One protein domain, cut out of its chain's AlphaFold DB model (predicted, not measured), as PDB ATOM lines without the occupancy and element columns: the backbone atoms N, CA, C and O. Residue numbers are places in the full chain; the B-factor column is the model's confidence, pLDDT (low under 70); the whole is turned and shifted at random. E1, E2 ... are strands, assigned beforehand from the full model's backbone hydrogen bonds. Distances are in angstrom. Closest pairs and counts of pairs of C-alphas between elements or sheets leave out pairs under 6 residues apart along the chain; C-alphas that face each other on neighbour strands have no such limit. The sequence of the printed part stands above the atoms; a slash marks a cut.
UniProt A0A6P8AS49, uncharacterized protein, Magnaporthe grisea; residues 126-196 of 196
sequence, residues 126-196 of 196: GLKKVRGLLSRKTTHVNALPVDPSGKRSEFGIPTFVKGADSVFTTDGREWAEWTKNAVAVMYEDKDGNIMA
ATOM      1  N   GLY A 126     149.365 149.853 155.916       86.44
ATOM      2  CA  GLY A 126     150.307 149.037 155.161       86.44
ATOM      3  C   GLY A 126     151.692 149.068 155.792       86.44
ATOM      4  O   GLY A 126     152.068 150.034 156.458       86.44
ATOM      5  N   LEU A 127     152.471 148.018 155.547       87.94
ATOM      6  CA  LEU A 127     153.829 147.892 156.062       87.94
ATOM      7  C   LEU A 127     154.845 148.447 155.061       87.94
ATOM      8  O   LEU A 127     155.012 147.915 153.961       87.94
ATOM      9  N   LYS A 128     155.561 149.504 155.448       86.12
ATOM     10  CA  LYS A 128     156.642 150.097 154.657       86.12
ATOM     11  C   LYS A 128     157.997 149.727 155.251       86.12
ATOM     12  O   LYS A 128     158.366 150.189 156.326       86.12
ATOM     13  N   LYS A 129     158.761 148.919 154.514       83.94
ATOM     14  CA  LYS A 129     160.124 148.510 154.879       83.94
ATOM     15  C   LYS A 129     161.121 149.634 154.570       83.94
ATOM     16  O   LYS A 129     161.343 149.961 153.404       83.94
ATOM     17  N   VAL A 130     161.730 150.215 155.600       75.69
ATOM     18  CA  VAL A 130     162.727 151.290 155.499       75.69
ATOM     19  C   VAL A 130     164.126 150.683 155.587       75.69
ATOM     20  O   VAL A 130     164.575 150.252 156.647       75.69
ATOM     21  N   ARG A 131     164.838 150.637 154.455       65.06
ATOM     22  CA  ARG A 131     166.250 150.233 154.433       65.06
ATOM     23  C   ARG A 131     167.124 151.425 154.809       65.06
ATOM     24  O   ARG A 131     167.199 152.386 154.047       65.06
ATOM     25  N   GLY A 132     167.810 151.348 155.946       58.75
ATOM     26  CA  GLY A 132     168.916 152.257 156.233       58.75
ATOM     27  C   GLY A 132     170.064 151.998 155.255       58.75
ATOM     28  O   GLY A 132     170.451 150.850 155.055       58.75
ATOM     29  N   LEU A 133     170.630 153.054 154.664       57.59
ATOM     30  CA  LEU A 133     171.710 152.961 153.664       57.59
ATOM     31  C   LEU A 133     173.016 152.327 154.195       57.59
ATOM     32  O   LEU A 133     173.906 152.023 153.408       57.59
ATOM     33  N   LEU A 134     173.130 152.132 155.515       53.66
ATOM     34  CA  LEU A 134     174.361 151.753 156.219       53.66
ATOM     35  C   LEU A 134     174.249 150.481 157.087       53.66
ATOM     36  O   LEU A 134     175.270 150.018 157.588       53.66
ATOM     37  N   SER A 135     173.058 149.888 157.272       47.59
ATOM     38  CA  SER A 135     172.880 148.704 158.139       47.59
ATOM     39  C   SER A 135     172.491 147.459 157.343       47.59
ATOM     40  O   SER A 135     171.465 147.427 156.668       47.59
ATOM     41  N   ARG A 136     173.300 146.397 157.462       53.56
ATOM     42  CA  ARG A 136     173.023 145.070 156.879       53.56
ATOM     43  C   ARG A 136     172.147 144.163 157.757       53.56
ATOM     44  O   ARG A 136     171.842 143.063 157.306       53.56
ATOM     45  N   LYS A 137     171.794 144.554 158.992       55.34
ATOM     46  CA  LYS A 137     171.244 143.612 159.996       55.34
ATOM     47  C   LYS A 137     169.849 143.906 160.546       55.34
ATOM     48  O   LYS A 137     169.188 142.962 160.952       55.34
ATOM     49  N   THR A 138     169.370 145.143 160.516       55.31
ATOM     50  CA  THR A 138     168.000 145.483 160.939       55.31
ATOM     51  C   THR A 138     167.309 146.249 159.825       55.31
ATOM     52  O   THR A 138     167.898 147.143 159.214       55.31
ATOM     53  N   THR A 139     166.067 145.878 159.506       62.94
ATOM     54  CA  THR A 139     165.240 146.703 158.620       62.94
ATOM     55  C   THR A 139     164.036 147.185 159.388       62.94
ATOM     56  O   THR A 139     163.157 146.386 159.699       62.94
ATOM     57  N   HIS A 140     163.986 148.487 159.644       76.38
ATOM     58  CA  HIS A 140     162.834 149.089 160.290       76.38
ATOM     59  C   HIS A 140     161.601 148.929 159.398       76.38
ATOM     60  O   HIS A 140     161.671 149.124 158.177       76.38
ATOM     61  N   VAL A 141     160.476 148.544 159.992       84.62
ATOM     62  CA  VAL A 141     159.188 148.451 159.304       84.62
ATOM     63  C   VAL A 141     158.209 149.390 159.991       84.62
ATOM     64  O   VAL A 141     158.026 149.352 161.204       84.62
ATOM     65  N   ASN A 142     157.579 150.235 159.183       88.19
ATOM     66  CA  ASN A 142     156.655 151.263 159.630       88.19
ATOM     67  C   ASN A 142     155.237 150.889 159.188       88.19
ATOM     68  O   ASN A 142     155.017 150.636 158.000       88.19
ATOM     69  N   ALA A 143     154.281 150.882 160.116       89.38
ATOM     70  CA  ALA A 143     152.860 150.790 159.801       89.38
ATOM     71  C   ALA A 143     152.333 152.194 159.465       89.38
ATOM     72  O   ALA A 143     152.243 153.059 160.338       89.38
ATOM     73  N   LEU A 144     152.019 152.424 158.190       89.19
ATOM     74  CA  LEU A 144     151.602 153.725 157.661       89.19
ATOM     75  C   LEU A 144     150.183 153.667 157.078       89.19
ATOM     76  O   LEU A 144     149.828 152.656 156.463       89.19
ATOM     77  N   PRO A 145     149.399 154.757 157.169       88.56
ATOM     78  CA  PRO A 145     148.142 154.887 156.442       88.56
ATOM     79  C   PRO A 145     148.327 154.744 154.926       88.56
ATOM     80  O   PRO A 145     149.213 155.359 154.321       88.56
ATOM     81  N   VAL A 146     147.450 153.961 154.307       88.69
ATOM     82  CA  VAL A 146     147.334 153.779 152.858       88.69
ATOM     83  C   VAL A 146     146.098 154.534 152.371       88.69
ATOM     84  O   VAL A 146     145.050 154.513 153.012       88.69
ATOM     85  N   ASP A 147     146.211 155.203 151.229       85.75
ATOM     86  CA  ASP A 147     145.070 155.644 150.433       85.75
ATOM     87  C   ASP A 147     144.640 154.480 149.520       85.75
ATOM     88  O   ASP A 147     145.316 154.220 148.519       85.75
ATOM     89  N   PRO A 148     143.545 153.757 149.831       82.94
ATOM     90  CA  PRO A 148     143.083 152.642 149.009       82.94
ATOM     91  C   PRO A 148     142.439 153.117 147.703       82.94
ATOM     92  O   PRO A 148     142.272 152.319 146.788       82.94
ATOM     93  N   SER A 149     142.064 154.399 147.602       83.75
ATOM     94  CA  SER A 149     141.402 154.944 146.414       83.75
ATOM     95  C   SER A 149     142.364 155.188 145.254       83.75
ATOM     96  O   SER A 149     141.917 155.441 144.140       83.75
ATOM     97  N   GLY A 150     143.673 155.189 145.530       82.50
ATOM     98  CA  GLY A 150     144.723 155.469 144.556       82.50
ATOM     99  C   GLY A 150     144.697 156.878 143.956       82.50
ATOM    100  O   GLY A 150     145.553 157.196 143.138       82.50
ATOM    101  N   LYS A 151     143.779 157.759 144.387       85.81
ATOM    102  CA  LYS A 151     143.628 159.136 143.881       85.81
ATOM    103  C   LYS A 151     144.859 160.006 144.138       85.81
ATOM    104  O   LYS A 151     145.051 161.012 143.465       85.81
ATOM    105  N   ARG A 152     145.695 159.629 145.111       81.25
ATOM    106  CA  ARG A 152     146.993 160.259 145.411       81.25
ATOM    107  C   ARG A 152     148.167 159.681 144.607       81.25
ATOM    108  O   ARG A 152     149.308 160.059 144.856       81.25
ATOM    109  N   SER A 153     147.905 158.765 143.677       84.81
ATOM    110  CA  SER A 153     148.881 158.159 142.774       84.81
ATOM    111  C   SER A 153     148.590 158.556 141.330       84.81
ATOM    112  O   SER A 153     147.458 158.438 140.870       84.81
ATOM    113  N   GLU A 154     149.624 158.940 140.583       86.12
ATOM    114  CA  GLU A 154     149.530 159.234 139.143       86.12
ATOM    115  C   GLU A 154     149.052 158.020 138.323       86.12
ATOM    116  O   GLU A 154     148.501 158.175 137.236       86.12
ATOM    117  N   PHE A 155     149.207 156.810 138.872       88.12
ATOM    118  CA  PHE A 155     148.808 155.545 138.251       88.12
ATOM    119  C   PHE A 155     147.479 154.982 138.789       88.12
ATOM    120  O   PHE A 155     147.131 153.849 138.468       88.12
ATOM    121  N   GLY A 156     146.765 155.705 139.662       85.94
ATOM    122  CA  GLY A 156     145.504 155.238 140.261       85.94
ATOM    123  C   GLY A 156     145.631 154.029 141.203       85.94
ATOM    124  O   GLY A 156     144.622 153.463 141.616       85.94
ATOM    125  N   ILE A 157     146.854 153.616 141.552       86.06
ATOM    126  CA  ILE A 157     147.123 152.484 142.453       86.06
ATOM    127  C   ILE A 157     147.143 152.923 143.927       86.06
ATOM    128  O   ILE A 157     147.572 154.047 144.204       86.06
ATOM    129  N   PRO A 158     146.762 152.054 144.886       88.38
ATOM    130  CA  PRO A 158     146.886 152.342 146.312       88.38
ATOM    131  C   PRO A 158     148.310 152.743 146.713       88.38
ATOM    132  O   PRO A 158     149.285 152.087 146.335       88.38
ATOM    133  N   THR A 159     148.443 153.811 147.498       90.69
ATOM    134  CA  THR A 159     149.743 154.359 147.918       90.69
ATOM    135  C   THR A 159     149.742 154.783 149.381       90.69
ATOM    136  O   THR A 159     148.712 155.113 149.960       90.69
ATOM    137  N   PHE A 160     150.923 154.789 150.002       89.62
ATOM    138  CA  PHE A 160     151.092 155.360 151.339       89.62
ATOM    139  C   PHE A 160     150.800 156.860 151.333       89.62
ATOM    140  O   PHE A 160     151.251 157.581 150.440       89.62
ATOM    141  N   VAL A 161     150.119 157.349 152.368       87.94
ATOM    142  CA  VAL A 161     149.903 158.786 152.545       87.94
ATOM    143  C   VAL A 161     151.253 159.485 152.740       87.94
ATOM    144  O   VAL A 161     151.971 159.248 153.711       87.94
ATOM    145  N   LYS A 162     151.617 160.354 151.790       86.31
ATOM    146  CA  LYS A 162     152.874 161.111 151.825       86.31
ATOM    147  C   LYS A 162     152.903 162.025 153.053       86.31
ATOM    148  O   LYS A 162     152.022 162.863 153.210       86.31
ATOM    149  N   GLY A 163     153.935 161.874 153.882       84.62
ATOM    150  CA  GLY A 163     154.114 162.669 155.100       84.62
ATOM    151  C   GLY A 163     153.209 162.274 156.271       84.62
ATOM    152  O   GLY A 163     153.170 163.017 157.240       84.62
ATOM    153  N   ALA A 164     152.491 161.146 156.199       84.81
ATOM    154  CA  ALA A 164     151.808 160.608 157.373       84.81
ATOM    155  C   ALA A 164     152.806 160.039 158.388       84.81
ATOM    156  O   ALA A 164     153.795 159.402 158.008       84.81
ATOM    157  N   ASP A 165     152.486 160.221 159.666       84.81
ATOM    158  CA  ASP A 165     153.203 159.608 160.777       84.81
ATOM    159  C   ASP A 165     153.005 158.087 160.812       84.81
ATOM    160  O   ASP A 165     152.005 157.540 160.332       84.81
ATOM    161  N   SER A 166     153.987 157.392 161.386       85.88
ATOM    162  CA  SER A 166     153.909 155.949 161.618       85.88
ATOM    163  C   SER A 166     153.008 155.681 162.815       85.88
ATOM    164  O   SER A 166     153.276 156.195 163.895       85.88
ATOM    165  N   VAL A 167     151.975 154.855 162.645       86.88
ATOM    166  CA  VAL A 167     151.104 154.442 163.761       86.88
ATOM    167  C   VAL A 167     151.888 153.520 164.698       86.88
ATOM    168  O   VAL A 167     151.904 153.712 165.912       86.88
ATOM    169  N   PHE A 168     152.616 152.576 164.095       86.69
ATOM    170  CA  PHE A 168     153.554 151.687 164.772       86.69
ATOM    171  C   PHE A 168     154.880 151.621 164.018       86.69
ATOM    172  O   PHE A 168     154.926 151.803 162.794       86.69
ATOM    173  N   THR A 169     155.955 151.317 164.733       87.56
ATOM    174  CA  THR A 169     157.284 151.027 164.184       87.56
ATOM    175  C   THR A 169     157.835 149.758 164.809       87.56
ATOM    176  O   THR A 169     157.652 149.546 166.005       87.56
ATOM    177  N   THR A 170     158.560 148.957 164.032       85.25
ATOM    178  CA  THR A 170     159.353 147.841 164.555       85.25
ATOM    179  C   THR A 170     160.781 147.862 164.024       85.25
ATOM    180  O   THR A 170     161.034 148.264 162.882       85.25
ATOM    181  N   ASP A 171     161.722 147.437 164.860       80.75
ATOM    182  CA  ASP A 171     163.119 147.154 164.521       80.75
ATOM    183  C   ASP A 171     163.367 145.677 164.142       80.75
ATOM    184  O   ASP A 171     164.441 145.346 163.630       80.75
ATOM    185  N   GLY A 172     162.361 144.818 164.341       75.38
ATOM    186  CA  GLY A 172     162.419 143.363 164.195       75.38
ATOM    187  C   GLY A 172     162.368 142.581 165.513       75.38
ATOM    188  O   GLY A 172     162.302 141.359 165.449       75.38
ATOM    189  N   ARG A 173     162.393 143.246 166.678       75.81
ATOM    190  CA  ARG A 173     162.219 142.633 168.010       75.81
ATOM    191  C   ARG A 173     161.002 143.178 168.745       75.81
ATOM    192  O   ARG A 173     160.256 142.409 169.337       75.81
ATOM    193  N   GLU A 174     160.767 144.484 168.689       81.94
ATOM    194  CA  GLU A 174     159.606 145.114 169.323       81.94
ATOM    195  C   GLU A 174     158.736 145.839 168.299       81.94
ATOM    196  O   GLU A 174     159.233 146.396 167.322       81.94
ATOM    197  N   TRP A 175     157.424 145.839 168.516       84.44
ATOM    198  CA  TRP A 175     156.503 146.796 167.916       84.44
ATOM    199  C   TRP A 175     156.202 147.864 168.953       84.44
ATOM    200  O   TRP A 175     155.681 147.557 170.025       84.44
ATOM    201  N   ALA A 176     156.485 149.116 168.616       85.81
ATOM    202  CA  ALA A 176     156.178 150.271 169.445       85.81
ATOM    203  C   ALA A 176     155.176 151.195 168.744       85.81
ATOM    204  O   ALA A 176     155.205 151.351 167.519       85.81
ATOM    205  N   GLU A 177     154.301 151.824 169.525       86.25
ATOM    206  CA  GLU A 177     153.505 152.976 169.094       86.25
ATOM    207  C   GLU A 177     154.425 154.189 168.812       86.25
ATOM    208  O   GLU A 177     155.557 154.253 169.294       86.25
ATOM    209  N   TRP A 178     153.940 155.194 168.074       77.19
ATOM    210  CA  TRP A 178     154.587 156.512 167.925       77.19
ATOM    211  C   TRP A 178     155.056 157.158 169.252       77.19
ATOM    212  O   TRP A 178     156.033 157.907 169.258       77.19
ATOM    213  N   THR A 179     154.410 156.835 170.380       75.50
ATOM    214  CA  THR A 179     154.788 157.245 171.750       75.50
ATOM    215  C   THR A 179     156.046 156.550 172.291       75.50
ATOM    216  O   THR A 179     156.536 156.924 173.356       75.50
ATOM    217  N   LYS A 180     156.586 155.561 171.565       75.38
ATOM    218  CA  LYS A 180     157.616 154.589 171.981       75.38
ATOM    219  C   LYS A 180     157.192 153.614 173.083       75.38
ATOM    220  O   LYS A 180     158.040 152.915 173.631       75.38
ATOM    221  N   ASN A 181     155.899 153.512 173.380       80.12
ATOM    222  CA  ASN A 181     155.392 152.426 174.210       80.12
ATOM    223  C   ASN A 181     155.375 151.126 173.393       80.12
ATOM    224  O   ASN A 181     154.762 151.076 172.323       80.12
ATOM    225  N   ALA A 182     156.042 150.083 173.890       82.19
ATOM    226  CA  ALA A 182     155.999 148.755 173.285       82.19
ATOM    227  C   ALA A 182     154.583 148.163 173.401       82.19
ATOM    228  O   ALA A 182     154.019 148.087 174.491       82.19
ATOM    229  N   VAL A 183     154.020 147.746 172.266       84.44
ATOM    230  CA  VAL A 183     152.693 147.113 172.154       84.44
ATOM    231  C   VAL A 183     152.781 145.613 171.863       84.44
ATOM    232  O   VAL A 183     151.839 144.881 172.152       84.44
ATOM    233  N   ALA A 184     153.915 145.142 171.335       78.38
ATOM    234  CA  ALA A 184     154.275 143.727 171.272       78.38
ATOM    235  C   ALA A 184     155.803 143.578 171.308       78.38
ATOM    236  O   ALA A 184     156.520 144.419 170.765       78.38
ATOM    237  N   VAL A 185     156.302 142.505 171.920       80.06
ATOM    238  CA  VAL A 185     157.735 142.186 172.002       80.06
ATOM    239  C   VAL A 185     157.913 140.714 171.650       80.06
ATOM    240  O   VAL A 185     157.256 139.860 172.238       80.06
ATOM    241  N   MET A 186     158.789 140.431 170.689       69.88
ATOM    242  CA  MET A 186     159.240 139.081 170.366       69.88
ATOM    243  C   MET A 186     160.289 138.656 171.390       69.88
ATOM    244  O   MET A 186     161.267 139.374 171.623       69.88
ATOM    245  N   TYR A 187     160.095 137.490 171.997       69.31
ATOM    246  CA  TYR A 187     161.026 136.942 172.975       69.31
ATOM    247  C   TYR A 187     161.902 135.887 172.300       69.31
ATOM    248  O   TYR A 187     161.403 134.968 171.656       69.31
ATOM    249  N   GLU A 188     163.219 136.014 172.449       60.44
ATOM    250  CA  GLU A 188     164.144 134.954 172.044       60.44
ATOM    251  C   GLU A 188     164.079 133.821 173.078       60.44
ATOM    252  O   GLU A 188     164.099 134.069 174.290       60.44
ATOM    253  N   ASP A 189     163.975 132.578 172.611       57.38
ATOM    254  CA  ASP A 189     164.098 131.406 173.471       57.38
ATOM    255  C   ASP A 189     165.557 131.192 173.922       57.38
ATOM    256  O   ASP A 189     166.485 131.913 173.543       57.38
ATOM    257  N   LYS A 190     165.775 130.193 174.785       56.00
ATOM    258  CA  LYS A 190     167.107 129.912 175.348       56.00
ATOM    259  C   LYS A 190     168.123 129.414 174.317       56.00
ATOM    260  O   LYS A 190     169.316 129.452 174.614       56.00
ATOM    261  N   ASP A 191     167.662 128.988 173.147       69.62
ATOM    262  CA  ASP A 191     168.484 128.485 172.049       69.62
ATOM    263  C   ASP A 191     168.748 129.580 170.989       69.62
ATOM    264  O   ASP A 191     169.456 129.351 170.007       69.62
ATOM    265  N   GLY A 192     168.245 130.802 171.220       55.03
ATOM    266  CA  GLY A 192     168.430 131.968 170.356       55.03
ATOM    267  C   GLY A 192     167.453 132.027 169.181       55.03
ATOM    268  O   GLY A 192     167.692 132.777 168.233       55.03
ATOM    269  N   ASN A 193     166.372 131.247 169.224       54.34
ATOM    270  CA  ASN A 193     165.314 131.268 168.226       54.34
ATOM    271  C   ASN A 193     164.275 132.345 168.588       54.34
ATOM    272  O   ASN A 193     163.952 132.537 169.760       54.34
ATOM    273  N   ILE A 194     163.755 133.071 167.598       45.69
ATOM    274  CA  ILE A 194     162.776 134.144 167.835       45.69
ATOM    275  C   ILE A 194     161.388 133.512 167.947       45.69
ATOM    276  O   ILE A 194     160.883 132.999 166.958       45.69
ATOM    277  N   MET A 195     160.760 133.572 169.122       43.25
ATOM    278  CA  MET A 195     159.363 133.165 169.300       43.25
ATOM    279  C   MET A 195     158.440 134.386 169.172       43.25
ATOM    280  O   MET A 195     158.724 135.455 169.729       43.25
ATOM    281  N   ALA A 196     157.341 134.214 168.431       50.25
ATOM    282  CA  ALA A 196     156.327 135.232 168.143       50.25
ATOM    283  C   ALA A 196     155.005 134.969 168.885       50.25
ATOM    284  O   ALA A 196     154.661 133.780 169.066       50.25
TER     285      ALA A 196
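AT A GLANCE: This is residues 126 to 196 of the 196 residues of an uncharacterized protein of Magnaporthe grisea (UniProt A0A6P8AS49). With little regular structure, this is one twisted sheet of five strands in a row, the loop of residues 148 to 167 toward one end of its long axis and the tail of residues 186 to 196 toward the other. Of 71 printed residues, 24 are in E1 to E5, an all-strand meander, each strand the antiparallel neighbour of the one before. The whole is loose, radius of gyration of the C-alphas 15.1 A, spanning 49 by 26 by 18 A.

HOW THE PARTS SIT: Edge strand E1, residues 126 to 130, forms a hairpin with E2, residues 140 to 147, at 139 degrees; N 128 and O 142 are within hydrogen-bond range, 2.8 A. Further hairpins join E2 to E3, residues 168 to 170 (N 143 and O 168, 2.9 A), E3 to E4, residues 174 to 177 (N 169 and O 176, 2.9 A), and E4 to edge strand E5, residues 182 to 185 (N 175 and O 184, 2.8 A).

IN THESE COORDINATES: E1 begins at C-alpha 126, (150.307, 149.037, 155.161); E5 ends at C-alpha 185, (157.735, 142.186, 172.002). E2 measures 21.3 A.

THE WHOLE: The printed part has no cut. The link E2 to E3 is long. Residues 131 to 139 and 186 to 196 have pLDDT under 70.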